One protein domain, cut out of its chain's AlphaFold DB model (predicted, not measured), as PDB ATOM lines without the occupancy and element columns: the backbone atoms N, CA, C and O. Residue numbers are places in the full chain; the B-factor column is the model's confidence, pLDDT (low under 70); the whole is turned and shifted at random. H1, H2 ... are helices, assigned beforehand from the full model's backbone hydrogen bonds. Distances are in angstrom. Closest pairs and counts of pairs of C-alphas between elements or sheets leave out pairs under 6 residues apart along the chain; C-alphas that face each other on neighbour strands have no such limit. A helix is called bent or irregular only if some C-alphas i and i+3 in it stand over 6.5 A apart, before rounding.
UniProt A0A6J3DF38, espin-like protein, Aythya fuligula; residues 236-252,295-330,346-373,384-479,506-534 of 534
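Overview. This is residues 236 to 252, 295 to 330, 346 to 373, 384 to 479 and 506 to 534 of the 534 residues of the protein "espin-like protein" of Aythya fuligula (UniProt A0A6J3DF38). What is the main picture? Three long helical pieces, H3, H8a and H10, cross one another in the core; H5 crosses the end of H3 and the first part of H10, and H8a, H8b and H9 run back and forth beside each other. What else is there? H7 lies near the middle, touching H5 and short H6, while H1, H2 and H4 lie outside. The printed part is all helix, 206 residues with ten named helices, H1 to H10 in chain order, and is compact, with a radius of gyration of the C-alphas of 17.3 A and spans of 53 by 53 by 36 A.

Along the chain. Where are the first helices? H1 is residues 236 to 241, from C-alpha 236 at (263.999, 224.825, 209.879), H2 246 to 252, H3 295 to 315 (30.2 A), H4 319 to 330 and H5 346 to 368, 32.5 A long. What follows? H6 is residues 386 to 389, H7 405 to 416. H8, residues 422 to 459, was assigned as one helix by its hydrogen bonds but is bent, C-alphas 441 and 444 being 9.3 A apart. Its arms are H8a, 422 to 441, 30.0 A, irregular with C-alphas 437 and 440 7.3 A apart, and H8b, 444 to 459, 22.1 A. Which come last? H9 is residues 470 to 477, and H10, 506 to 530, spans 36.4 A to C-alpha 530 at (281.309, 221.665, 210.419).

Arrangement. What does the hub touch? The hub H3 touches H8a with residues 296 to 304, about perpendicular at 80 degrees, closest C-alphas Glu 300 and His 429, 5.5 A. It touches H10 at a steep tilt of 57 degrees, opposite ways, closest C-alphas Ile 302 and Trp 522, 5.7 A; it touches H5, C-alphas of Ala 314 and Leu 360 closest at 6.0 A, and only just H2, with 3 pairs of C-alphas within 8 A, closest Leu 249 and Leu 305, 7.2 A. And farther out? H7 touches H5, closest C-alphas Glu 406 and Leu 359, 6.1 A, and H6, closest Gly 411 and Pro 386, 4.0 A. H8b and H9 are a helical hairpin at 27 degrees, closest C-alphas Phe 450 and Tyr 476, 6.0 A; H4 is close to but not clearly touching H5, C-alphas of Cys 324 and Gln 357 closest at 7.0 A, as is H1 to H10, Gln 236 and Phe 521, 7.6 A. Are the backbones helical? Every O i to N i+4 pair is within hydrogen-bond range in H2, H3, H4, H7, H8b and H9, against 1 of 2 in H1, 18 of 19 in H5, 14 of 16 in H8a and 20 of 21 in H10; H6 is too short for such a pair.

Size, cuts and confidence. How far does it reach, and where is it cut? The two farthest C-alphas, Asp 394 and Glu 534, are 54.8 A apart. Cuts leave C-alpha gaps of 21.9 A from 252 to 295, 19.8 A from 330 to 346, 12.9 A from 373 to 384 and 25.2 A from 479 to 506. Which link is long, and where is confidence low? The link H6 to H7 is long, 15 residues. Confidence is low, with pLDDT under 70, in 92 of the 206 printed residues, among them residues 236 to 252, residues 308 to 330 and residues 346 to 373.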
ATOM      1  N   GLN A 236     263.504 223.770 208.982       48.97
ATOM      2  CA  GLN A 236     263.999 224.825 209.879       48.97
ATOM      3  C   GLN A 236     262.867 225.582 210.599       48.97
ATOM      4  O   GLN A 236     263.077 226.101 211.697       48.97
ATOM      5  N   ARG A 237     261.671 225.659 209.996       54.88
ATOM      6  CA  ARG A 237     260.467 226.203 210.648       54.88
ATOM      7  C   ARG A 237     259.843 225.186 211.604       54.88
ATOM      8  O   ARG A 237     259.525 225.564 212.728       54.88
ATOM      9  N   GLU A 238     259.740 223.920 211.199       51.03
ATOM     10  CA  GLU A 238     259.211 222.822 212.027       51.03
ATOM     11  C   GLU A 238     260.036 222.653 213.324       51.03
ATOM     12  O   GLU A 238     259.490 222.707 214.423       51.03
ATOM     13  N   ILE A 239     261.366 222.595 213.224       54.00
ATOM     14  CA  ILE A 239     262.298 222.402 214.354       54.00
ATOM     15  C   ILE A 239     262.261 223.574 215.351       54.00
ATOM     16  O   ILE A 239     262.256 223.369 216.568       54.00
ATOM     17  N   ARG A 240     262.149 224.816 214.852       52.41
ATOM     18  CA  ARG A 240     261.954 226.002 215.705       52.41
ATOM     19  C   ARG A 240     260.599 225.977 216.424       52.41
ATOM     20  O   ARG A 240     260.528 226.401 217.573       52.41
ATOM     21  N   GLN A 241     259.543 225.463 215.787       45.25
ATOM     22  CA  GLN A 241     258.216 225.298 216.403       45.25
ATOM     23  C   GLN A 241     258.186 224.170 217.450       45.25
ATOM     24  O   GLN A 241     257.464 224.279 218.439       45.25
ATOM     25  N   CYS A 242     259.037 223.149 217.313       40.00
ATOM     26  CA  CYS A 242     259.293 222.148 218.356       40.00
ATOM     27  C   CYS A 242     260.064 222.698 219.579       40.00
ATOM     28  O   CYS A 242     260.284 221.959 220.537       40.00
ATOM     29  N   GLY A 243     260.452 223.981 219.581       39.00
ATOM     30  CA  GLY A 243     261.165 224.633 220.685       39.00
ATOM     31  C   GLY A 243     262.676 224.386 220.691       39.00
ATOM     32  O   GLY A 243     263.346 224.711 221.670       39.00
ATOM     33  N   VAL A 244     263.235 223.818 219.617       42.03
ATOM     34  CA  VAL A 244     264.656 223.470 219.534       42.03
ATOM     35  C   VAL A 244     265.392 224.471 218.643       42.03
ATOM     36  O   VAL A 244     265.028 224.696 217.490       42.03
ATOM     37  N   SER A 245     266.458 225.082 219.166       44.66
ATOM     38  CA  SER A 245     267.348 225.939 218.379       44.66
ATOM     39  C   SER A 245     268.638 225.199 218.029       44.66
ATOM     40  O   SER A 245     269.231 224.524 218.870       44.66
ATOM     41  N   VAL A 246     269.108 225.359 216.786       46.38
ATOM     42  CA  VAL A 246     270.381 224.768 216.328       46.38
ATOM     43  C   VAL A 246     271.547 225.246 217.205       46.38
ATOM     44  O   VAL A 246     272.388 224.443 217.580       46.38
ATOM     45  N   ARG A 247     271.529 226.515 217.645       44.88
ATOM     46  CA  ARG A 247     272.505 227.093 218.589       44.88
ATOM     47  C   ARG A 247     272.520 226.374 219.955       44.88
ATOM     48  O   ARG A 247     273.583 226.241 220.547       44.88
ATOM     49  N   SER A 248     271.378 225.861 220.437       46.38
ATOM     50  CA  SER A 248     271.299 225.079 221.685       46.38
ATOM     51  C   SER A 248     271.758 223.624 221.529       46.38
ATOM     52  O   SER A 248     272.250 223.052 222.496       46.38
ATOM     53  N   LEU A 249     271.603 223.017 220.347       44.59
ATOM     54  CA  LEU A 249     272.151 221.682 220.075       44.59
ATOM     55  C   LEU A 249     273.659 221.736 219.809       44.59
ATOM     56  O   LEU A 249     274.389 220.954 220.407       44.59
ATOM     57  N   ARG A 250     274.126 222.718 219.023       45.19
ATOM     58  CA  ARG A 250     275.549 223.042 218.829       45.19
ATOM     59  C   ARG A 250     276.265 223.171 220.185       45.19
ATOM     60  O   ARG A 250     277.124 222.355 220.493       45.19
ATOM     61  N   GLY A 251     275.798 224.075 221.053       39.72
ATOM     62  CA  GLY A 251     276.393 224.280 222.381       39.72
ATOM     63  C   GLY A 251     276.209 223.127 223.382       39.72
ATOM     64  O   GLY A 251     276.815 223.162 224.451       39.72
ATOM     65  N   ALA A 252     275.378 222.121 223.087       42.00
ATOM     66  CA  ALA A 252     275.318 220.882 223.867       42.00
ATOM     67  C   ALA A 252     276.335 219.848 223.354       42.00
ATOM     68  O   ALA A 252     276.951 219.152 224.154       42.00
ATOM     69  N   SER A 295     283.884 210.257 206.756       66.88
ATOM     70  CA  SER A 295     282.524 209.910 206.329       66.88
ATOM     71  C   SER A 295     281.706 209.226 207.438       66.88
ATOM     72  O   SER A 295     280.524 209.533 207.609       66.88
ATOM     73  N   GLY A 296     282.329 208.349 208.233       74.00
ATOM     74  CA  GLY A 296     281.697 207.669 209.366       74.00
ATOM     75  C   GLY A 296     281.365 208.628 210.509       74.00
ATOM     76  O   GLY A 296     280.226 208.663 210.969       74.00
ATOM     77  N   LEU A 297     282.326 209.467 210.904       76.94
ATOM     78  CA  LEU A 297     282.141 210.516 211.914       76.94
ATOM     79  C   LEU A 297     281.042 211.500 211.491       76.94
ATOM     80  O   LEU A 297     280.189 211.862 212.298       76.94
ATOM     81  N   ARG A 298     280.990 211.869 210.205       80.31
ATOM     82  CA  ARG A 298     279.900 212.672 209.640       80.31
ATOM     83  C   ARG A 298     278.529 212.005 209.815       80.31
ATOM     84  O   ARG A 298     277.616 212.637 210.348       80.31
ATOM     85  N   LYS A 299     278.375 210.735 209.410       85.31
ATOM     86  CA  LYS A 299     277.124 209.966 209.595       85.31
ATOM     87  C   LYS A 299     276.693 209.922 211.065       85.31
ATOM     88  O   LYS A 299     275.519 210.133 211.368       85.31
ATOM     89  N   GLU A 300     277.644 209.705 211.968       80.81
ATOM     90  CA  GLU A 300     277.421 209.671 213.413       80.81
ATOM     91  C   GLU A 300     276.959 211.028 213.972       80.81
ATOM     92  O   GLU A 300     275.949 211.075 214.674       80.81
ATOM     93  N   ARG A 301     277.593 212.147 213.584       79.88
ATOM     94  CA  ARG A 301     277.143 213.507 213.952       79.88
ATOM     95  C   ARG A 301     275.712 213.791 213.486       79.88
ATOM     96  O   ARG A 301     274.911 214.315 214.260       79.88
ATOM     97  N   ILE A 302     275.368 213.413 212.251       80.31
ATOM     98  CA  ILE A 302     274.016 213.577 211.684       80.31
ATOM     99  C   ILE A 302     272.977 212.820 212.525       80.31
ATOM    100  O   ILE A 302     271.937 213.382 212.879       80.31
ATOM    101  N   VAL A 303     273.268 211.565 212.880       81.31
ATOM    102  CA  VAL A 303     272.385 210.727 213.705       81.31
ATOM    103  C   VAL A 303     272.273 211.272 215.130       81.31
ATOM    104  O   VAL A 303     271.157 211.461 215.606       81.31
ATOM    105  N   LEU A 304     273.381 211.621 215.789       76.62
ATOM    106  CA  LEU A 304     273.371 212.203 217.137       76.62
ATOM    107  C   LEU A 304     272.549 213.499 217.213       76.62
ATOM    108  O   LEU A 304     271.764 213.674 218.151       76.62
ATOM    109  N   LEU A 305     272.665 214.386 216.218       74.94
ATOM    110  CA  LEU A 305     271.867 215.614 216.127       74.94
ATOM    111  C   LEU A 305     270.373 215.318 215.914       74.94
ATOM    112  O   LEU A 305     269.532 215.877 216.627       74.94
ATOM    113  N   PHE A 306     270.036 214.412 214.988       79.50
ATOM    114  CA  PHE A 306     268.657 213.991 214.726       79.50
ATOM    115  C   PHE A 306     268.003 213.357 215.965       79.50
ATOM    116  O   PHE A 306     266.928 213.793 216.387       79.50
ATOM    117  N   LEU A 307     268.673 212.386 216.592       74.50
ATOM    118  CA  LEU A 307     268.198 211.685 217.786       74.50
ATOM    119  C   LEU A 307     268.040 212.644 218.978       74.50
ATOM    120  O   LEU A 307     267.010 212.615 219.656       74.50
ATOM    121  N   SER A 308     268.996 213.555 219.194       67.38
ATOM    122  CA  SER A 308     268.924 214.571 220.259       67.38
ATOM    123  C   SER A 308     267.756 215.541 220.065       67.38
ATOM    124  O   SER A 308     267.054 215.882 221.023       67.38
ATOM    125  N   HIS A 309     267.506 215.966 218.823       68.75
ATOM    126  CA  HIS A 309     266.336 216.767 218.465       68.75
ATOM    127  C   HIS A 309     265.020 216.014 218.734       68.75
ATOM    128  O   HIS A 309     264.082 216.582 219.304       68.75
ATOM    129  N   TRP A 310     264.950 214.736 218.352       65.81
ATOM    130  CA  TRP A 310     263.748 213.910 218.490       65.81
ATOM    131  C   TRP A 310     263.422 213.628 219.967       65.81
ATOM    132  O   TRP A 310     262.307 213.905 220.415       65.81
ATOM    133  N   LYS A 311     264.422 213.214 220.760       64.56
ATOM    134  CA  LYS A 311     264.315 213.016 222.219       64.56
ATOM    135  C   LYS A 311     263.842 214.286 222.934       64.56
ATOM    136  O   LYS A 311     262.930 214.219 223.757       64.56
ATOM    137  N   ARG A 312     264.377 215.461 222.574       61.81
ATOM    138  CA  ARG A 312     263.941 216.755 223.139       61.81
ATOM    139  C   ARG A 312     262.503 217.131 222.738       61.81
ATOM    140  O   ARG A 312     261.787 217.720 223.543       61.81
ATOM    141  N   SER A 313     262.062 216.754 221.537       53.03
ATOM    142  CA  SER A 313     260.700 217.021 221.035       53.03
ATOM    143  C   SER A 313     259.614 216.155 221.699       53.03
ATOM    144  O   SER A 313     258.453 216.579 221.787       53.03
ATOM    145  N   ALA A 314     259.980 214.969 222.194       51.09
ATOM    146  CA  ALA A 314     259.083 214.057 222.905       51.09
ATOM    147  C   ALA A 314     259.130 214.204 224.435       51.09
ATOM    148  O   ALA A 314     258.076 214.296 225.062       51.09
ATOM    149  N   GLY A 315     260.325 214.267 225.031       42.09
ATOM    150  CA  GLY A 315     260.511 214.284 226.489       42.09
ATOM    151  C   GLY A 315     260.235 215.628 227.176       42.09
ATOM    152  O   GLY A 315     260.232 215.697 228.400       42.09
ATOM    153  N   GLY A 316     260.016 216.707 226.418       45.28
ATOM    154  CA  GLY A 316     259.755 218.034 226.977       45.28
ATOM    155  C   GLY A 316     258.274 218.305 227.306       45.28
ATOM    156  O   GLY A 316     257.382 217.856 226.570       45.28
ATOM    157  N   PRO A 317     257.982 219.133 228.330       43.97
ATOM    158  CA  PRO A 317     256.684 219.784 228.507       43.97
ATOM    159  C   PRO A 317     256.529 220.928 227.486       43.97
ATOM    160  O   PRO A 317     256.476 222.104 227.832       43.97
ATOM    161  N   ASN A 318     256.495 220.593 226.194       46.62
ATOM    162  CA  ASN A 318     256.304 221.568 225.124       46.62
ATOM    163  C   ASN A 318     254.832 222.033 225.070       46.62
ATOM    164  O   ASN A 318     253.956 221.206 224.796       46.62
ATOM    165  N   PRO A 319     254.529 223.343 225.243       41.38
ATOM    166  CA  PRO A 319     253.154 223.859 225.194       41.38
ATOM    167  C   PRO A 319     252.432 223.499 223.893       41.38
ATOM    168  O   PRO A 319     251.235 223.220 223.894       41.38
ATOM    169  N   TRP A 320     253.196 223.405 222.798       35.00
ATOM    170  CA  TRP A 320     252.739 222.906 221.506       35.00
ATOM    171  C   TRP A 320     252.057 221.538 221.610       35.00
ATOM    172  O   TRP A 320     250.918 221.422 221.178       35.00
ATOM    173  N   ALA A 321     252.667 220.521 222.231       42.00
ATOM    174  CA  ALA A 321     252.049 219.194 222.317       42.00
ATOM    175  C   ALA A 321     250.782 219.186 223.188       42.00
ATOM    176  O   ALA A 321     249.865 218.414 222.922       42.00
ATOM    177  N   THR A 322     250.685 220.067 224.190       44.84
ATOM    178  CA  THR A 322     249.453 220.239 224.978       44.84
ATOM    179  C   THR A 322     248.343 220.887 224.148       44.84
ATOM    180  O   THR A 322     247.231 220.367 224.134       44.84
ATOM    181  N   ALA A 323     248.648 221.928 223.369       38.56
ATOM    182  CA  ALA A 323     247.701 222.502 222.408       38.56
ATOM    183  C   ALA A 323     247.299 221.493 221.312       38.56
ATOM    184  O   ALA A 323     246.143 221.442 220.904       38.56
ATOM    185  N   CYS A 324     248.229 220.640 220.871       43.25
ATOM    186  CA  CYS A 324     247.955 219.561 219.922       43.25
ATOM    187  C   CYS A 324     247.000 218.509 220.506       43.25
ATOM    188  O   CYS A 324     246.053 218.128 219.827       43.25
ATOM    189  N   ARG A 325     247.204 218.086 221.764       47.72
ATOM    190  CA  ARG A 325     246.285 217.182 222.479       47.72
ATOM    191  C   ARG A 325     244.889 217.786 222.627       47.72
ATOM    192  O   ARG A 325     243.918 217.097 222.349       47.72
ATOM    193  N   ALA A 326     244.786 219.065 222.995       47.22
ATOM    194  CA  ALA A 326     243.500 219.757 223.103       47.22
ATOM    195  C   ALA A 326     242.753 219.800 221.756       47.22
ATOM    196  O   ALA A 326     241.583 219.432 221.689       47.22
ATOM    197  N   LEU A 327     243.446 220.165 220.670       41.31
ATOM    198  CA  LEU A 327     242.883 220.187 219.313       41.31
ATOM    199  C   LEU A 327     242.503 218.794 218.785       41.31
ATOM    200  O   LEU A 327     241.583 218.689 217.977       41.31
ATOM    201  N   GLN A 328     243.203 217.740 219.211       43.28
ATOM    202  CA  GLN A 328     242.880 216.362 218.840       43.28
ATOM    203  C   GLN A 328     241.663 215.853 219.626       43.28
ATOM    204  O   GLN A 328     240.697 215.420 219.011       43.28
ATOM    205  N   ALA A 329     241.624 216.038 220.950       45.38
ATOM    206  CA  ALA A 329     240.465 215.689 221.777       45.38
ATOM    207  C   ALA A 329     239.182 216.430 221.344       45.38
ATOM    208  O   ALA A 329     238.107 215.836 221.289       45.38
ATOM    209  N   GLN A 330     239.297 217.705 220.951       44.03
ATOM    210  CA  GLN A 330     238.196 218.480 220.362       44.03
ATOM    211  C   GLN A 330     237.698 217.893 219.026       44.03
ATOM    212  O   GLN A 330     236.533 218.063 218.677       44.03
ATOM    213  N   VAL A 346     248.021 222.332 202.006       48.31
ATOM    214  CA  VAL A 346     247.545 222.550 203.383       48.31
ATOM    215  C   VAL A 346     247.059 221.235 203.981       48.31
ATOM    216  O   VAL A 346     247.528 220.860 205.049       48.31
ATOM    217  N   GLY A 347     246.226 220.472 203.262       56.12
ATOM    218  CA  GLY A 347     245.776 219.149 203.717       56.12
ATOM    219  C   GLY A 347     246.937 218.189 204.016       56.12
ATOM    220  O   GLY A 347     246.916 217.488 205.022       56.12
ATOM    221  N   ARG A 348     248.004 218.227 203.205       57.62
ATOM    222  CA  ARG A 348     249.228 217.434 203.409       57.62
ATOM    223  C   ARG A 348     250.014 217.860 204.653       57.62
ATOM    224  O   ARG A 348     250.480 216.996 205.385       57.62
ATOM    225  N   LEU A 349     250.143 219.165 204.905       52.69
ATOM    226  CA  LEU A 349     250.778 219.682 206.124       52.69
ATOM    227  C   LEU A 349     249.941 219.365 207.373       52.69
ATOM    228  O   LEU A 349     250.503 218.966 208.388       52.69
ATOM    229  N   SER A 350     248.612 219.471 207.293       56.91
ATOM    230  CA  SER A 350     247.704 219.091 208.380       56.91
ATOM    231  C   SER A 350     247.810 217.605 208.717       56.91
ATOM    232  O   SER A 350     247.980 217.273 209.886       56.91
ATOM    233  N   ARG A 351     247.784 216.716 207.712       61.78
ATOM    234  CA  ARG A 351     247.934 215.271 207.940       61.78
ATOM    235  C   ARG A 351     249.320 214.897 208.452       61.78
ATOM    236  O   ARG A 351     249.399 214.192 209.448       61.78
ATOM    237  N   GLN A 352     250.396 215.443 207.875       57.66
ATOM    238  CA  GLN A 352     251.750 215.288 208.424       57.66
ATOM    239  C   GLN A 352     251.794 215.719 209.897       57.66
ATOM    240  O   GLN A 352     252.344 215.001 210.726       57.66
ATOM    241  N   ARG A 353     251.204 216.872 210.242       57.25
ATOM    242  CA  ARG A 353     251.165 217.358 211.624       57.25
ATOM    243  C   ARG A 353     250.417 216.385 212.535       57.25
ATOM    244  O   ARG A 353     250.936 216.075 213.599       57.25
ATOM    245  N   SER A 354     249.263 215.868 212.110       59.00
ATOM    246  CA  SER A 354     248.524 214.834 212.849       59.00
ATOM    247  C   SER A 354     249.301 213.523 212.976       59.00
ATOM    248  O   SER A 354     249.297 212.937 214.050       59.00
ATOM    249  N   ALA A 355     250.039 213.098 211.951       61.38
ATOM    250  CA  ALA A 355     250.871 211.897 212.002       61.38
ATOM    251  C   ALA A 355     252.062 212.058 212.972       61.38
ATOM    252  O   ALA A 355     252.325 211.169 213.774       61.38
ATOM    253  N   ILE A 356     252.723 213.227 212.998       63.09
ATOM    254  CA  ILE A 356     253.734 213.559 214.023       63.09
ATOM    255  C   ILE A 356     253.100 213.599 215.423       63.09
ATOM    256  O   ILE A 356     253.713 213.158 216.391       63.09
ATOM    257  N   GLN A 357     251.887 214.145 215.558       60.56
ATOM    258  CA  GLN A 357     251.172 214.217 216.837       60.56
ATOM    259  C   GLN A 357     250.774 212.828 217.352       60.56
ATOM    260  O   GLN A 357     250.904 212.588 218.548       60.56
ATOM    261  N   GLN A 358     250.349 211.922 216.465       64.25
ATOM    262  CA  GLN A 358     250.083 210.519 216.785       64.25
ATOM    263  C   GLN A 358     251.366 209.810 217.225       64.25
ATOM    264  O   GLN A 358     251.379 209.261 218.319       64.25
ATOM    265  N   LEU A 359     252.466 209.952 216.476       65.25
ATOM    266  CA  LEU A 359     253.780 209.396 216.824       65.25
ATOM    267  C   LEU A 359     254.303 209.896 218.178       65.25
ATOM    268  O   LEU A 359     254.829 209.132 218.981       65.25
ATOM    269  N   LEU A 360     254.157 211.193 218.461       60.88
ATOM    270  CA  LEU A 360     254.533 211.782 219.753       60.88
ATOM    271  C   LEU A 360     253.525 211.477 220.875       60.88
ATOM    272  O   LEU A 360     253.836 211.752 222.034       60.88
ATOM    273  N   GLY A 361     252.340 210.958 220.547       61.84
ATOM    274  CA  GLY A 361     251.357 210.414 221.483       61.84
ATOM    275  C   GLY A 361     251.702 208.972 221.837       61.84
ATOM    276  O   GLY A 361     252.119 208.718 222.962       61.84
ATOM    277  N   SER A 362     251.680 208.076 220.846       60.41
ATOM    278  CA  SER A 362     252.023 206.654 220.979       60.41
ATOM    279  C   SER A 362     253.384 206.443 221.647       60.41
ATOM    280  O   SER A 362     253.513 205.594 222.529       60.41
ATOM    281  N   TRP A 363     254.390 207.264 221.313       62.84
ATOM    282  CA  TRP A 363     255.693 207.221 221.973       62.84
ATOM    283  C   TRP A 363     255.621 207.647 223.448       62.84
ATOM    284  O   TRP A 363     256.253 207.007 224.282       62.84
ATOM    285  N   ARG A 364     254.837 208.673 223.813       61.62
ATOM    286  CA  ARG A 364     254.657 209.075 225.223       61.62
ATOM    287  C   ARG A 364     253.872 208.031 226.012       61.62
ATOM    288  O   ARG A 364     254.270 207.722 227.130       61.62
ATOM    289  N   ASP A 365     252.833 207.447 225.426       59.41
ATOM    290  CA  ASP A 365     252.018 206.416 226.070       59.41
ATOM    291  C   ASP A 365     252.847 205.139 226.303       59.41
ATOM    292  O   ASP A 365     252.892 204.611 227.416       59.41
ATOM    293  N   ALA A 366     253.615 204.688 225.306       57.06
ATOM    294  CA  ALA A 366     254.536 203.557 225.444       57.06
ATOM    295  C   ALA A 366     255.787 203.870 226.303       57.06
ATOM    296  O   ALA A 366     256.406 202.952 226.848       57.06
ATOM    297  N   ALA A 367     256.154 205.148 226.469       56.19
ATOM    298  CA  ALA A 367     257.211 205.582 227.386       56.19
ATOM    299  C   ALA A 367     256.739 205.698 228.846       56.19
ATOM    300  O   ALA A 367     257.541 205.463 229.747       56.19
ATOM    301  N   ALA A 368     255.460 206.022 229.080       55.41
ATOM    302  CA  ALA A 368     254.844 206.062 230.408       55.41
ATOM    303  C   ALA A 368     254.723 204.664 231.041       55.41
ATOM    304  O   ALA A 368     254.732 204.531 232.264       55.41
ATOM    305  N   HIS A 369     254.668 203.615 230.216       53.53
ATOM    306  CA  HIS A 369     254.812 202.243 230.683       53.53
ATOM    307  C   HIS A 369     256.277 201.964 231.069       53.53
ATOM    308  O   HIS A 369     257.180 202.192 230.248       53.53
ATOM    309  N   PRO A 370     256.540 201.433 232.283       53.38
ATOM    310  CA  PRO A 370     257.894 201.093 232.693       53.38
ATOM    311  C   PRO A 370     258.483 200.051 231.729       53.38
ATOM    312  O   PRO A 370     257.775 199.116 231.317       53.38
ATOM    313  N   PRO A 371     259.765 200.196 231.339       57.25
ATOM    314  CA  PRO A 371     260.412 199.218 230.478       57.25
ATOM    315  C   PRO A 371     260.384 197.832 231.145       57.25
ATOM    316  O   PRO A 371     260.358 197.732 232.377       57.25
ATOM    317  N   PRO A 372     260.356 196.735 230.369       60.38
ATOM    318  CA  PRO A 372     260.673 195.426 230.931       60.38
ATOM    319  C   PRO A 372     262.074 195.464 231.572       60.38
ATOM    320  O   PRO A 372     262.928 196.232 231.117       60.38
ATOM    321  N   PRO A 373     262.331 194.665 232.624       57.88
ATOM    322  CA  PRO A 373     263.679 194.541 233.162       57.88
ATOM    323  C   PRO A 373     264.627 194.042 232.057       57.88
ATOM    324  O   PRO A 373     264.213 193.202 231.250       57.88
ATOM    325  N   LEU A 384     271.501 193.818 221.611       83.38
ATOM    326  CA  LEU A 384     270.196 194.315 222.045       83.38
ATOM    327  C   LEU A 384     269.289 194.646 220.846       83.38
ATOM    328  O   LEU A 384     269.736 195.309 219.899       83.38
ATOM    329  N   SER A 385     268.019 194.245 220.930       84.50
ATOM    330  CA  SER A 385     267.022 194.368 219.852       84.50
ATOM    331  C   SER A 385     265.813 195.214 220.293       84.50
ATOM    332  O   SER A 385     265.418 195.127 221.458       84.50
ATOM    333  N   PRO A 386     265.237 196.090 219.441       83.00
ATOM    334  CA  PRO A 386     264.337 197.166 219.889       83.00
ATOM    335  C   PRO A 386     263.057 196.695 220.589       83.00
ATOM    336  O   PRO A 386     262.594 197.340 221.527       83.00
ATOM    337  N   GLU A 387     262.507 195.556 220.178       81.94
ATOM    338  CA  GLU A 387     261.341 194.907 220.776       81.94
ATOM    339  C   GLU A 387     261.557 194.523 222.247       81.94
ATOM    340  O   GLU A 387     260.612 194.572 223.033       81.94
ATOM    341  N   GLN A 388     262.803 194.260 222.660       81.44
ATOM    342  CA  GLN A 388     263.155 193.979 224.058       81.44
ATOM    343  C   GLN A 388     262.884 195.177 224.982       81.44
ATOM    344  O   GLN A 388     262.802 195.004 226.193       81.44
ATOM    345  N   PHE A 389     262.729 196.386 224.433       73.44
ATOM    346  CA  PHE A 389     262.571 197.634 225.184       73.44
ATOM    347  C   PHE A 389     261.166 198.245 225.058       73.44
ATOM    348  O   PHE A 389     260.926 199.352 225.560       73.44
ATOM    349  N   VAL A 390     260.223 197.551 224.406       72.19
ATOM    350  CA  VAL A 390     258.902 198.091 224.045       72.19
ATOM    351  C   VAL A 390     257.780 197.096 224.320       72.19
ATOM    352  O   VAL A 390     257.884 195.910 224.027       72.19
ATOM    353  N   ARG A 391     256.664 197.602 224.851       68.12
ATOM    354  CA  ARG A 391     255.402 196.862 224.962       68.12
ATOM    355  C   ARG A 391     254.375 197.427 223.991       68.12
ATOM    356  O   ARG A 391     254.330 198.636 223.769       68.12
ATOM    357  N   ARG A 392     253.537 196.547 223.446       61.59
ATOM    358  CA  ARG A 392     252.296 196.934 222.768       61.59
ATOM    359  C   ARG A 392     251.256 197.421 223.784       61.59
ATOM    360  O   ARG A 392     251.339 197.109 224.970       61.59
ATOM    361  N   ALA A 393     250.239 198.134 223.298       53.75
ATOM    362  CA  ALA A 393     249.105 198.596 224.107       53.75
ATOM    363  C   ALA A 393     248.222 197.453 224.663       53.75
ATOM    364  O   ALA A 393     247.439 197.677 225.577       53.75
ATOM    365  N   ASP A 394     248.366 196.231 224.139       55.22
ATOM    366  CA  ASP A 394     247.741 195.002 224.655       55.22
ATOM    367  C   ASP A 394     248.581 194.302 225.751       55.22
ATOM    368  O   ASP A 394     248.197 193.247 226.254       55.22
ATOM    369  N   GLY A 395     249.740 194.862 226.117       56.75
ATOM    370  CA  GLY A 395     250.672 194.296 227.095       56.75
ATOM    371  C   GLY A 395     251.538 193.138 226.581       56.75
ATOM    372  O   GLY A 395     252.437 192.700 227.303       56.75
ATOM    373  N   THR A 396     251.326 192.658 225.352       60.81
ATOM    374  CA  THR A 396     252.119 191.568 224.768       60.81
ATOM    375  C   THR A 396     253.550 192.022 224.445       60.81
ATOM    376  O   THR A 396     253.780 193.201 224.132       60.81
ATOM    377  N   PRO A 397     254.542 191.107 224.488       60.94
ATOM    378  CA  PRO A 397     255.846 191.378 223.894       60.94
ATOM    379  C   PRO A 397     255.669 191.655 222.398       60.94
ATOM    380  O   PRO A 397     254.906 190.965 221.715       60.94
ATOM    381  N   ALA A 398     256.353 192.678 221.887       63.91
ATOM    382  CA  ALA A 398     256.422 192.918 220.453       63.91
ATOM    383  C   ALA A 398     257.238 191.805 219.773       63.91
ATOM    384  O   ALA A 398     258.279 191.399 220.276       63.91
ATOM    385  N   ASP A 399     256.766 191.337 218.619       81.81
ATOM    386  CA  ASP A 399     257.598 190.568 217.690       81.81
ATOM    387  C   ASP A 399     258.289 191.538 216.719       81.81
ATOM    388  O   ASP A 399     257.695 192.557 216.340       81.81
ATOM    389  N   TYR A 400     259.511 191.221 216.293       82.62
ATOM    390  CA  TYR A 400     260.315 192.092 215.441       82.62
ATOM    391  C   TYR A 400     259.591 192.440 214.127       82.62
ATOM    392  O   TYR A 400     259.493 193.615 213.759       82.62
ATOM    393  N   ASP A 401     258.987 191.448 213.464       84.69
ATOM    394  CA  ASP A 401     258.273 191.626 212.191       84.69
ATOM    395  C   ASP A 401     256.887 192.275 212.374       84.69
ATOM    396  O   ASP A 401     256.176 192.570 211.407       84.69
ATOM    397  N   SER A 402     256.537 192.641 213.609       82.62
ATOM    398  CA  SER A 402     255.348 193.422 213.964       82.62
ATOM    399  C   SER A 402     255.648 194.826 214.520       82.62
ATOM    400  O   SER A 402     254.714 195.587 214.780       82.62
ATOM    401  N   LEU A 403     256.923 195.218 214.657       81.88
ATOM    402  CA  LEU A 403     257.305 196.579 215.056       81.88
ATOM    403  C   LEU A 403     256.906 197.615 213.993       81.88
ATOM    404  O   LEU A 403     257.396 197.577 212.860       81.88
ATOM    405  N   THR A 404     256.086 198.595 214.377       82.19
ATOM    406  CA  THR A 404     255.925 199.837 213.607       82.19
ATOM    407  C   THR A 404     257.170 200.714 213.754       82.19
ATOM    408  O   THR A 404     257.916 200.595 214.726       82.19
ATOM    409  N   LEU A 405     257.375 201.637 212.813       81.81
ATOM    410  CA  LEU A 405     258.459 202.627 212.827       81.81
ATOM    411  C   LEU A 405     258.530 203.428 214.144       81.81
ATOM    412  O   LEU A 405     259.614 203.729 214.634       81.81
ATOM    413  N   GLU A 406     257.380 203.731 214.749       75.25
ATOM    414  CA  GLU A 406     257.284 204.455 216.024       75.25
ATOM    415  C   GLU A 406     257.807 203.615 217.200       75.25
ATOM    416  O   GLU A 406     258.636 204.077 217.984       75.25
ATOM    417  N   LEU A 407     257.357 202.356 217.283       77.81
ATOM    418  CA  LEU A 407     257.763 201.409 218.324       77.81
ATOM    419  C   LEU A 407     259.237 201.021 218.164       77.81
ATOM    420  O   LEU A 407     259.973 201.017 219.147       77.81
ATOM    421  N   PHE A 408     259.697 200.779 216.933       84.50
ATOM    422  CA  PHE A 408     261.113 200.565 216.647       84.50
ATOM    423  C   PHE A 408     261.960 201.750 217.113       84.50
ATOM    424  O   PHE A 408     262.936 201.533 217.825       84.50
ATOM    425  N   MET A 409     261.585 202.993 216.778       79.69
ATOM    426  CA  MET A 409     262.343 204.167 217.219       79.69
ATOM    427  C   MET A 409     262.414 204.248 218.745       79.69
ATOM    428  O   MET A 409     263.513 204.392 219.271       79.69
ATOM    429  N   LEU A 410     261.294 204.100 219.466       74.88
ATOM    430  CA  LEU A 410     261.282 204.058 220.937       74.88
ATOM    431  C   LEU A 410     262.249 202.995 221.489       74.88
ATOM    432  O   LEU A 410     263.039 203.295 222.386       74.88
ATOM    433  N   GLY A 411     262.198 201.773 220.955       77.44
ATOM    434  CA  GLY A 411     263.090 200.692 221.369       77.44
ATOM    435  C   GLY A 411     264.554 201.009 221.078       77.44
ATOM    436  O   GLY A 411     265.418 200.786 221.920       77.44
ATOM    437  N   TYR A 412     264.830 201.622 219.926       82.00
ATOM    438  CA  TYR A 412     266.171 202.031 219.521       82.00
ATOM    439  C   TYR A 412     266.746 203.149 220.398       82.00
ATOM    440  O   TYR A 412     267.903 203.071 220.807       82.00
ATOM    441  N   PHE A 413     265.935 204.150 220.764       75.75
ATOM    442  CA  PHE A 413     266.314 205.159 221.760       75.75
ATOM    443  C   PHE A 413     266.665 204.497 223.097       75.75
ATOM    444  O   PHE A 413     267.732 204.769 223.638       75.75
ATOM    445  N   ARG A 414     265.820 203.578 223.588       76.12
ATOM    446  CA  ARG A 414     266.061 202.853 224.846       76.12
ATOM    447  C   ARG A 414     267.304 201.950 224.804       76.12
ATOM    448  O   ARG A 414     267.912 201.750 225.851       76.12
ATOM    449  N   ILE A 415     267.721 201.456 223.632       82.75
ATOM    450  CA  ILE A 415     269.008 200.758 223.443       82.75
ATOM    451  C   ILE A 415     270.189 201.728 223.522       82.75
ATOM    452  O   ILE A 415     271.155 201.447 224.221       82.75
ATOM    453  N   LEU A 416     270.127 202.864 222.823       79.00
ATOM    454  CA  LEU A 416     271.203 203.868 222.833       79.00
ATOM    455  C   LEU A 416     271.351 204.578 224.193       79.00
ATOM    456  O   LEU A 416     272.383 205.190 224.457       79.00
ATOM    457  N   GLU A 417     270.336 204.481 225.053       76.94
ATOM    458  CA  GLU A 417     270.364 204.886 226.463       76.94
ATOM    459  C   GLU A 417     271.009 203.846 227.399       76.94
ATOM    460  O   GLU A 417     271.237 204.159 228.567       76.94
ATOM    461  N   GLN A 418     271.319 202.632 226.924       76.75
ATOM    462  CA  GLN A 418     272.099 201.659 227.694       76.75
ATOM    463  C   GLN A 418     273.594 201.997 227.663       76.75
ATOM    464  O   GLN A 418     274.089 202.674 226.754       76.75
ATOM    465  N   ASP A 419     274.340 201.456 228.628       75.06
ATOM    466  CA  ASP A 419     275.791 201.466 228.522       75.06
ATOM    467  C   ASP A 419     276.269 200.370 227.555       75.06
ATOM    468  O   ASP A 419     276.099 199.171 227.788       75.06
ATOM    469  N   LEU A 420     276.808 200.821 226.426       82.19
ATOM    470  CA  LEU A 420     277.285 200.027 225.300       82.19
ATOM    471  C   LEU A 420     278.793 200.244 225.133       82.19
ATOM    472  O   LEU A 420     279.305 201.334 225.404       82.19
ATOM    473  N   ALA A 421     279.496 199.253 224.584       83.81
ATOM    474  CA  ALA A 421     280.864 199.459 224.106       83.81
ATOM    475  C   ALA A 421     280.903 200.598 223.059       83.81
ATOM    476  O   ALA A 421     279.940 200.745 222.295       83.81
ATOM    477  N   PRO A 422     281.977 201.409 222.980       78.31
ATOM    478  CA  PRO A 422     282.056 202.503 222.011       78.31
ATOM    479  C   PRO A 422     281.962 201.994 220.563       78.31
ATOM    480  O   PRO A 422     281.309 202.632 219.741       78.31
ATOM    481  N   GLU A 423     282.494 200.802 220.275       85.06
ATOM    482  CA  GLU A 423     282.278 200.064 219.027       85.06
ATOM    483  C   GLU A 423     280.803 199.845 218.689       85.06
ATOM    484  O   GLU A 423     280.369 200.150 217.580       85.06
ATOM    485  N   GLU A 424     280.037 199.294 219.631       87.50
ATOM    486  CA  GLU A 424     278.624 198.985 219.429       87.50
ATOM    487  C   GLU A 424     277.803 200.269 219.308       87.50
ATOM    488  O   GLU A 424     276.918 200.357 218.461       87.50
ATOM    489  N   ARG A 425     278.132 201.298 220.095       85.19
ATOM    490  CA  ARG A 425     277.494 202.617 220.018       85.19
ATOM    491  C   ARG A 425     277.723 203.261 218.638       85.19
ATOM    492  O   ARG A 425     276.745 203.639 217.994       85.19
ATOM    493  N   ARG A 426     278.968 203.284 218.136       84.94
ATOM    494  CA  ARG A 426     279.335 203.778 216.788       84.94
ATOM    495  C   ARG A 426     278.672 202.944 215.685       84.94
ATOM    496  O   ARG A 426     278.034 203.496 214.790       84.94
ATOM    497  N   GLY A 427     278.747 201.615 215.778       87.56
ATOM    498  CA  GLY A 427     278.125 200.686 214.827       87.56
ATOM    499  C   GLY A 427     276.604 200.848 214.746       87.56
ATOM    500  O   GLY A 427     276.040 200.886 213.652       87.56
ATOM    501  N   ARG A 428     275.934 201.053 215.888       89.38
ATOM    502  CA  ARG A 428     274.504 201.379 215.945       89.38
ATOM    503  C   ARG A 428     274.200 202.752 215.350       89.38
ATOM    504  O   ARG A 428     273.278 202.849 214.547       89.38
ATOM    505  N   HIS A 429     274.982 203.797 215.625       86.00
ATOM    506  CA  HIS A 429     274.791 205.090 214.952       86.00
ATOM    507  C   HIS A 429     274.901 204.975 213.420       86.00
ATOM    508  O   HIS A 429     274.075 205.543 212.706       86.00
ATOM    509  N   LEU A 430     275.848 204.187 212.899       90.19
ATOM    510  CA  LEU A 430     275.995 203.951 211.457       90.19
ATOM    511  C   LEU A 430     274.849 203.106 210.867       90.19
ATOM    512  O   LEU A 430     274.326 203.448 209.807       90.19
ATOM    513  N   LEU A 431     274.396 202.058 211.562       90.88
ATOM    514  CA  LEU A 431     273.225 201.267 211.160       90.88
ATOM    515  C   LEU A 431     271.951 202.129 211.122       90.88
ATOM    516  O   LEU A 431     271.176 202.072 210.168       90.88
ATOM    517  N   CYS A 432     271.773 202.978 212.134       88.31
ATOM    518  CA  CYS A 432     270.687 203.945 212.243       88.31
ATOM    519  C   CYS A 432     270.712 204.977 211.100       88.31
ATOM    520  O   CYS A 432     269.659 205.316 210.559       88.31
ATOM    521  N   PHE A 433     271.904 205.421 210.676       90.00
ATOM    522  CA  PHE A 433     272.057 206.301 209.515       90.00
ATOM    523  C   PHE A 433     271.512 205.654 208.236       90.00
ATOM    524  O   PHE A 433     270.710 206.267 207.536       90.00
ATOM    525  N   GLU A 434     271.921 204.420 207.927       92.25
ATOM    526  CA  GLU A 434     271.479 203.731 206.705       92.25
ATOM    527  C   GLU A 434     269.974 203.413 206.747       92.25
ATOM    528  O   GLU A 434     269.277 203.612 205.753       92.25
ATOM    529  N   VAL A 435     269.440 203.012 207.909       90.56
ATOM    530  CA  VAL A 435     267.992 202.820 208.114       90.56
ATOM    531  C   VAL A 435     267.198 204.088 207.775       90.56
ATOM    532  O   VAL A 435     266.163 203.985 207.117       90.56
ATOM    533  N   PHE A 436     267.674 205.275 208.169       86.31
ATOM    534  CA  PHE A 436     266.984 206.540 207.891       86.31
ATOM    535  C   PHE A 436     267.288 207.160 206.515       86.31
ATOM    536  O   PHE A 436     266.430 207.875 206.001       86.31
ATOM    537  N   ASP A 437     268.434 206.893 205.872       89.25
ATOM    538  CA  ASP A 437     268.694 207.400 204.510       89.25
ATOM    539  C   ASP A 437     267.851 206.681 203.443       89.25
ATOM    540  O   ASP A 437     267.418 207.295 202.464       89.25
ATOM    541  N   HIS A 438     267.577 205.387 203.645       87.56
ATOM    542  CA  HIS A 438     266.831 204.558 202.688       87.56
ATOM    543  C   HIS A 438     265.323 204.493 202.971       87.56
ATOM    544  O   HIS A 438     264.562 204.078 202.089       87.56
ATOM    545  N   LEU A 439     264.870 204.965 204.141       85.38
ATOM    546  CA  LEU A 439     263.475 204.908 204.600       85.38
ATOM    547  C   LEU A 439     262.474 205.447 203.564       85.38
ATOM    548  O   LEU A 439     261.547 204.737 203.178       85.38
ATOM    549  N   GLY A 440     262.676 206.664 203.060       78.50
ATOM    550  CA  GLY A 440     261.786 207.294 202.078       78.50
ATOM    551  C   GLY A 440     261.806 206.692 200.674       78.50
ATOM    552  O   GLY A 440     260.890 206.943 199.893       78.50
ATOM    553  N   ARG A 441     262.838 205.906 200.336       82.88
ATOM    554  CA  ARG A 441     262.979 205.252 199.023       82.88
ATOM    555  C   ARG A 441     262.401 203.835 199.018       82.88
ATOM    556  O   ARG A 441     261.750 203.455 198.051       82.88
ATOM    557  N   HIS A 442     262.632 203.072 200.089       83.94
ATOM    558  CA  HIS A 442     262.298 201.642 200.170       83.94
ATOM    559  C   HIS A 442     261.162 201.326 201.160       83.94
ATOM    560  O   HIS A 442     260.618 200.222 201.146       83.94
ATOM    561  N   GLY A 443     260.751 202.300 201.977       85.31
ATOM    562  CA  GLY A 443     259.698 202.158 202.980       85.31
ATOM    563  C   GLY A 443     260.167 201.476 204.267       85.31
ATOM    564  O   GLY A 443     261.246 200.882 204.338       85.31
ATOM    565  N   TRP A 444     259.321 201.553 205.300       88.88
ATOM    566  CA  TRP A 444     259.632 201.021 206.629       88.88
ATOM    567  C   TRP A 444     259.989 199.529 206.616       88.88
ATOM    568  O   TRP A 444     260.987 199.133 207.211       88.88
ATOM    569  N   GLU A 445     259.229 198.712 205.886       89.06
ATOM    570  CA  GLU A 445     259.403 197.255 205.853       89.06
ATOM    571  C   GLU A 445     260.804 196.820 205.402       89.06
ATOM    572  O   GLU A 445     261.435 195.985 206.050       89.06
ATOM    573  N   ALA A 446     261.327 197.428 204.333       89.69
ATOM    574  CA  ALA A 446     262.664 197.125 203.828       89.69
ATOM    575  C   ALA A 446     263.760 197.615 204.788       89.69
ATOM    576  O   ALA A 446     264.721 196.891 205.044       89.69
ATOM    577  N   ALA A 447     263.600 198.814 205.361       90.25
ATOM    578  CA  ALA A 447     264.547 199.372 206.328       90.25
ATOM    579  C   ALA A 447     264.618 198.537 207.623       90.25
ATOM    580  O   ALA A 447     265.702 198.276 208.149       90.25
ATOM    581  N   ARG A 448     263.463 198.046 208.089       92.25
ATOM    582  CA  ARG A 448     263.321 197.140 209.234       92.25
ATOM    583  C   ARG A 448     263.966 195.777 208.980       92.25
ATOM    584  O   ARG A 448     264.704 195.294 209.840       92.25
ATOM    585  N   ALA A 449     263.720 195.179 207.813       90.88
ATOM    586  CA  ALA A 449     264.294 193.889 207.428       90.88
ATOM    587  C   ALA A 449     265.821 193.961 207.240       90.88
ATOM    588  O   ALA A 449     266.532 193.063 207.689       90.88
ATOM    589  N   PHE A 450     266.331 195.055 206.662       94.06
ATOM    590  CA  PHE A 450     267.766 195.342 206.593       94.06
ATOM    591  C   PHE A 450     268.401 195.413 207.988       94.06
ATOM    592  O   PHE A 450     269.387 194.722 208.239       94.06
ATOM    593  N   HIS A 451     267.815 196.190 208.910       94.38
ATOM    594  CA  HIS A 451     268.314 196.266 210.284       94.38
ATOM    595  C   HIS A 451     268.353 194.885 210.942       94.38
ATOM    596  O   HIS A 451     269.371 194.524 211.529       94.38
ATOM    597  N   ARG A 452     267.264 194.111 210.824       92.56
ATOM    598  CA  ARG A 452     267.183 192.765 211.398       92.56
ATOM    599  C   ARG A 452     268.308 191.869 210.886       92.56
ATOM    600  O   ARG A 452     269.000 191.255 211.685       92.56
ATOM    601  N   ALA A 453     268.535 191.846 209.573       93.50
ATOM    602  CA  ALA A 453     269.597 191.043 208.977       93.50
ATOM    603  C   ALA A 453     270.995 191.429 209.494       93.50
ATOM    604  O   ALA A 453     271.816 190.548 209.730       93.50
ATOM    605  N   VAL A 454     271.261 192.721 209.725       92.62
ATOM    606  CA  VAL A 454     272.522 193.173 210.340       92.62
ATOM    607  C   VAL A 454     272.641 192.686 211.789       92.62
ATOM    608  O   VAL A 454     273.674 192.129 212.155       92.62
ATOM    609  N   THR A 455     271.595 192.831 212.612       91.31
ATOM    610  CA  THR A 455     271.630 192.338 214.000       91.31
ATOM    611  C   THR A 455     271.706 190.815 214.093       91.31
ATOM    612  O   THR A 455     272.394 190.317 214.979       91.31
ATOM    613  N   ASP A 456     271.084 190.076 213.173       90.88
ATOM    614  CA  ASP A 456     271.070 188.608 213.167       90.88
ATOM    615  C   ASP A 456     272.435 188.017 212.737       90.88
ATOM    616  O   ASP A 456     272.847 186.978 213.258       90.88
ATOM    617  N   GLU A 457     273.190 188.680 211.846       92.19
ATOM    618  CA  GLU A 457     274.587 188.310 211.533       92.19
ATOM    619  C   GLU A 457     275.527 188.517 212.733       92.19
ATOM    620  O   GLU A 457     276.381 187.665 213.004       92.19
ATOM    621  N   ILE A 458     275.351 189.619 213.472       90.31
ATOM    622  CA  ILE A 458     276.129 189.931 214.684       90.31
ATOM    623  C   ILE A 458     275.747 188.977 215.827       90.31
ATOM    624  O   ILE A 458     276.621 188.427 216.493       90.31
ATOM    625  N   ALA A 459     274.452 188.710 216.027       87.25
ATOM    626  CA  ALA A 459     273.951 187.783 217.044       87.25
ATOM    627  C   ALA A 459     274.438 186.345 216.828       87.25
ATOM    628  O   ALA A 459     274.702 185.629 217.793       87.25
ATOM    629  N   ALA A 460     274.598 185.933 215.571       88.56
ATOM    630  CA  ALA A 460     275.160 184.638 215.215       88.56
ATOM    631  C   ALA A 460     276.703 184.592 215.241       88.56
ATOM    632  O   ALA A 460     277.278 183.582 214.834       88.56
ATOM    633  N   GLY A 461     277.378 185.671 215.657       87.50
ATOM    634  CA  GLY A 461     278.840 185.754 215.714       87.50
ATOM    635  C   GLY A 461     279.537 185.689 214.351       87.50
ATOM    636  O   GLY A 461     280.742 185.458 214.300       87.50
ATOM    637  N   ARG A 462     278.802 185.870 213.243       89.75
ATOM    638  CA  ARG A 462     279.363 185.843 211.880       89.75
ATOM    639  C   ARG A 462     280.035 187.159 211.494       89.75
ATOM    640  O   ARG A 462     280.849 187.154 210.573       89.75
ATOM    641  N   ARG A 463     279.679 188.262 212.163       91.31
ATOM    642  CA  ARG A 463     280.212 189.614 211.934       91.31
ATOM    643  C   ARG A 463     280.341 190.415 213.227       91.31
ATOM    644  O   ARG A 463     279.642 190.146 214.202       91.31
ATOM    645  N   SER A 464     281.199 191.431 213.209       89.88
ATOM    646  CA  SER A 464     281.382 192.412 214.285       89.88
ATOM    647  C   SER A 464     280.772 193.782 213.948       89.88
ATOM    648  O   SER A 464     280.500 194.093 212.791       89.88
ATOM    649  N   TRP A 465     280.633 194.659 214.949       89.00
ATOM    650  CA  TRP A 465     280.231 196.062 214.751       89.00
ATOM    651  C   TRP A 465     281.239 196.912 213.945       89.00
ATOM    652  O   TRP A 465     280.906 198.040 213.583       89.00
ATOM    653  N   LYS A 466     282.454 196.405 213.673       85.62
ATOM    654  CA  LYS A 466     283.470 197.064 212.825       85.62
ATOM    655  C   LYS A 466     283.380 196.645 211.350       85.62
ATOM    656  O   LYS A 466     284.083 197.217 210.520       85.62
ATOM    657  N   ASP A 467     282.551 195.657 211.023       88.75
ATOM    658  CA  ASP A 467     282.511 195.047 209.695       88.75
ATOM    659  C   ASP A 467     281.676 195.882 208.711       88.75
ATOM    660  O   ASP A 467     280.790 196.650 209.091       88.75
ATOM    661  N   SER A 468     281.918 195.694 207.412       87.25
ATOM    662  CA  SER A 468     281.028 196.237 206.383       87.25
ATOM    663  C   SER A 468     279.764 195.385 206.246       87.25
ATOM    664  O   SER A 468     279.813 194.152 206.231       87.25
ATOM    665  N   PHE A 469     278.630 196.063 206.069       91.19
ATOM    666  CA  PHE A 469     277.327 195.462 205.776       91.19
ATOM    667  C   PHE A 469     276.798 195.882 204.393       91.19
ATOM    668  O   PHE A 469     275.607 195.740 204.117       91.19
ATOM    669  N   GLU A 470     277.660 196.411 203.511       89.56
ATOM    670  CA  GLU A 470     277.268 196.890 202.173       89.56
ATOM    671  C   GLU A 470     276.688 195.777 201.271       89.56
ATOM    672  O   GLU A 470     275.853 196.060 200.418       89.56
ATOM    673  N   ASP A 471     277.033 194.504 201.486       91.50
ATOM    674  CA  ASP A 471     276.424 193.360 200.788       91.50
ATOM    675  C   ASP A 471     274.984 193.078 201.259       91.50
ATOM    676  O   ASP A 471     274.101 192.775 200.451       91.50
ATOM    677  N   ILE A 472     274.716 193.228 202.561       92.25
ATOM    678  CA  ILE A 472     273.364 193.147 203.133       92.25
ATOM    679  C   ILE A 472     272.553 194.354 202.652       92.25
ATOM    680  O   ILE A 472     271.432 194.211 202.170       92.25
ATOM    681  N   LYS A 473     273.150 195.546 202.688       90.88
ATOM    682  CA  LYS A 473     272.569 196.797 202.191       90.88
ATOM    683  C   LYS A 473     272.202 196.702 200.705       90.88
ATOM    684  O   LYS A 473     271.083 197.045 200.332       90.88
ATOM    685  N   ALA A 474     273.082 196.145 199.873       89.94
ATOM    686  CA  ALA A 474     272.811 195.870 198.464       89.94
ATOM    687  C   ALA A 474     271.684 194.839 198.263       89.94
ATOM    688  O   ALA A 474     270.916 194.962 197.313       89.94
ATOM    689  N   ARG A 475     271.527 193.861 199.167       92.06
ATOM    690  CA  ARG A 475     270.427 192.879 199.127       92.06
ATOM    691  C   ARG A 475     269.047 193.503 199.382       92.06
ATOM    692  O   ARG A 475     268.079 193.051 198.781       92.06
ATOM    693  N   TYR A 476     268.950 194.514 200.252       88.94
ATOM    694  CA  TYR A 476     267.669 195.142 200.626       88.94
ATOM    695  C   TYR A 476     267.354 196.449 199.879       88.94
ATOM    696  O   TYR A 476     266.179 196.760 199.680       88.94
ATOM    697  N   PHE A 477     268.369 197.204 199.446       88.50
ATOM    698  CA  PHE A 477     268.198 198.510 198.790       88.50
ATOM    699  C   PHE A 477     268.798 198.588 197.374       88.50
ATOM    700  O   PHE A 477     268.604 199.585 196.676       88.50
ATOM    701  N   GLY A 478     269.521 197.561 196.918       81.25
ATOM    702  CA  GLY A 478     270.140 197.547 195.594       81.25
ATOM    703  C   GLY A 478     269.115 197.512 194.458       81.25
ATOM    704  O   GLY A 478     268.173 196.723 194.459       81.25
ATOM    705  N   THR A 479     269.323 198.340 193.436       61.34
ATOM    706  CA  THR A 479     268.488 198.408 192.225       61.34
ATOM    707  C   THR A 479     268.864 197.328 191.200       61.34
ATOM    708  O   THR A 479     269.074 197.603 190.017       61.34
ATOM    709  N   HIS A 506     247.865 205.600 205.635       48.62
ATOM    710  CA  HIS A 506     248.520 206.770 205.032       48.62
ATOM    711  C   HIS A 506     249.426 207.537 206.017       48.62
ATOM    712  O   HIS A 506     250.407 208.150 205.597       48.62
ATOM    713  N   THR A 507     249.142 207.418 207.318       53.59
ATOM    714  CA  THR A 507     249.978 207.867 208.436       53.59
ATOM    715  C   THR A 507     251.413 207.341 208.365       53.59
ATOM    716  O   THR A 507     252.336 208.135 208.502       53.59
ATOM    717  N   SER A 508     251.639 206.051 208.090       61.94
ATOM    718  CA  SER A 508     252.983 205.447 208.074       61.94
ATOM    719  C   SER A 508     253.863 206.028 206.961       61.94
ATOM    720  O   SER A 508     255.011 206.411 207.197       61.94
ATOM    721  N   GLU A 509     253.306 206.213 205.759       68.88
ATOM    722  CA  GLU A 509     254.024 206.892 204.675       68.88
ATOM    723  C   GLU A 509     254.245 208.386 204.962       68.88
ATOM    724  O   GLU A 509     255.270 208.945 204.570       68.88
ATOM    725  N   GLU A 510     253.299 209.062 205.622       68.12
ATOM    726  CA  GLU A 510     253.441 210.470 206.010       68.12
ATOM    727  C   GLU A 510     254.458 210.668 207.151       68.12
ATOM    728  O   GLU A 510     255.148 211.691 207.152       68.12
ATOM    729  N   ILE A 511     254.639 209.675 208.032       68.31
ATOM    730  CA  ILE A 511     255.728 209.598 209.022       68.31
ATOM    731  C   ILE A 511     257.073 209.398 208.324       68.31
ATOM    732  O   ILE A 511     257.981 210.194 208.566       68.31
ATOM    733  N   CYS A 512     257.206 208.411 207.425       72.19
ATOM    734  CA  CYS A 512     258.440 208.196 206.651       72.19
ATOM    735  C   CYS A 512     258.850 209.499 205.947       72.19
ATOM    736  O   CYS A 512     259.888 210.078 206.260       72.19
ATOM    737  N   ARG A 513     257.925 210.071 205.158       72.31
ATOM    738  CA  ARG A 513     258.092 211.353 204.449       72.31
ATOM    739  C   ARG A 513     258.280 212.568 205.369       72.31
ATOM    740  O   ARG A 513     258.525 213.667 204.866       72.31
ATOM    741  N   CYS A 514     258.122 212.435 206.685       69.00
ATOM    742  CA  CYS A 514     258.485 213.455 207.669       69.00
ATOM    743  C   CYS A 514     259.903 213.235 208.213       69.00
ATOM    744  O   CYS A 514     260.675 214.196 208.310       69.00
ATOM    745  N   ILE A 515     260.262 211.988 208.524       73.56
ATOM    746  CA  ILE A 515     261.609 211.609 208.956       73.56
ATOM    747  C   ILE A 515     262.616 211.920 207.847       73.56
ATOM    748  O   ILE A 515     263.579 212.621 208.127       73.56
ATOM    749  N   ASP A 516     262.338 211.564 206.588       74.88
ATOM    750  CA  ASP A 516     263.218 211.837 205.437       74.88
ATOM    751  C   ASP A 516     263.626 213.315 205.338       74.88
ATOM    752  O   ASP A 516     264.798 213.650 205.176       74.88
ATOM    753  N   ARG A 517     262.652 214.228 205.474       74.94
ATOM    754  CA  ARG A 517     262.883 215.683 205.443       74.94
ATOM    755  C   ARG A 517     263.618 216.185 206.680       74.94
ATOM    756  O   ARG A 517     264.457 217.074 206.559       74.94
ATOM    757  N   SER A 518     263.316 215.621 207.848       69.81
ATOM    758  CA  SER A 518     264.019 215.942 209.094       69.81
ATOM    759  C   SER A 518     265.484 215.507 209.015       69.81
ATOM    760  O   SER A 518     266.380 216.261 209.379       69.81
ATOM    761  N   PHE A 519     265.739 214.315 208.479       77.38
ATOM    762  CA  PHE A 519     267.065 213.733 208.318       77.38
ATOM    763  C   PHE A 519     267.864 214.454 207.223       77.38
ATOM    764  O   PHE A 519     269.022 214.803 207.433       77.38
ATOM    765  N   ALA A 520     267.234 214.792 206.093       78.44
ATOM    766  CA  ALA A 520     267.828 215.641 205.058       78.44
ATOM    767  C   ALA A 520     268.235 217.025 205.594       78.44
ATOM    768  O   ALA A 520     269.330 217.490 205.291       78.44
ATOM    769  N   PHE A 521     267.410 217.642 206.446       75.44
ATOM    770  CA  PHE A 521     267.780 218.876 207.142       75.44
ATOM    771  C   PHE A 521     268.981 218.691 208.074       75.44
ATOM    772  O   PHE A 521     269.845 219.559 208.115       75.44
ATOM    773  N   TRP A 522     269.087 217.581 208.809       78.00
ATOM    774  CA  TRP A 522     270.270 217.346 209.645       78.00
ATOM    775  C   TRP A 522     271.527 217.036 208.824       78.00
ATOM    776  O   TRP A 522     272.607 217.430 209.245       78.00
ATOM    777  N   LYS A 523     271.405 216.470 207.614       81.69
ATOM    778  CA  LYS A 523     272.510 216.381 206.636       81.69
ATOM    779  C   LYS A 523     272.945 217.754 206.099       81.69
ATOM    780  O   LYS A 523     274.138 217.976 205.921       81.69
ATOM    781  N   GLU A 524     271.997 218.666 205.861       78.06
ATOM    782  CA  GLU A 524     272.241 220.073 205.480       78.06
ATOM    783  C   GLU A 524     272.902 220.854 206.632       78.06
ATOM    784  O   GLU A 524     273.927 221.503 206.441       78.06
ATOM    785  N   LYS A 525     272.364 220.755 207.854       74.19
ATOM    786  CA  LYS A 525     272.882 221.495 209.012       74.19
ATOM    787  C   LYS A 525     274.157 220.936 209.598       74.19
ATOM    788  O   LYS A 525     274.933 221.721 210.115       74.19
ATOM    789  N   GLU A 526     274.403 219.637 209.525       84.25
ATOM    790  CA  GLU A 526     275.709 219.110 209.911       84.25
ATOM    791  C   GLU A 526     276.801 219.640 208.966       84.25
ATOM    792  O   GLU A 526     277.836 220.075 209.461       84.25
ATOM    793  N   ALA A 527     276.527 219.768 207.658       73.56
ATOM    794  CA  ALA A 527     277.442 220.458 206.747       73.56
ATOM    795  C   ALA A 527     277.654 221.925 207.175       73.56
ATOM    796  O   ALA A 527     278.779 222.292 207.477       73.56
ATOM    797  N   GLU A 528     276.594 222.733 207.336       70.50
ATOM    798  CA  GLU A 528     276.715 224.136 207.806       70.50
ATOM    799  C   GLU A 528     277.396 224.309 209.181       70.50
ATOM    800  O   GLU A 528     277.851 225.403 209.517       70.50
ATOM    801  N   ILE A 529     277.393 223.278 210.032       66.88
ATOM    802  CA  ILE A 529     277.968 223.342 211.381       66.88
ATOM    803  C   ILE A 529     279.472 223.044 211.362       66.88
ATOM    804  O   ILE A 529     280.191 223.634 212.172       66.88
ATOM    805  N   PHE A 530     279.933 222.173 210.459       65.94
ATOM    806  CA  PHE A 530     281.309 221.665 210.419       65.94
ATOM    807  C   PHE A 530     282.073 221.986 209.116       65.94
ATOM    808  O   PHE A 530     283.233 221.614 209.005       65.94
ATOM    809  N   SER A 531     281.491 222.713 208.153       56.59
ATOM    810  CA  SER A 531     282.178 223.206 206.942       56.59
ATOM    811  C   SER A 531     283.055 224.442 207.218       56.59
ATOM    812  O   SER A 531     282.881 225.484 206.589       56.59
ATOM    813  N   PHE A 532     283.938 224.344 208.211       43.12
ATOM    814  CA  PHE A 532     284.878 225.399 208.617       43.12
ATOM    815  C   PHE A 532     286.335 224.898 208.647       43.12
ATOM    816  O   PHE A 532     287.168 225.452 209.355       43.12
ATOM    817  N   GLU A 533     286.625 223.861 207.857       42.94
ATOM    818  CA  GLU A 533     287.970 223.350 207.577       42.94
ATOM    819  C   GLU A 533     288.129 223.166 206.058       42.94
ATOM    820  O   GLU A 533     287.747 222.130 205.515       42.94
ATOM    821  N   GLU A 534     288.655 224.197 205.389       33.62
ATOM    822  CA  GLU A 534     289.398 224.130 204.116       33.62
ATOM    823  C   GLU A 534     290.328 225.357 204.022       33.62
ATOM    824  O   GLU A 534     289.865 226.462 204.398       33.62
TER     825      GLU A 534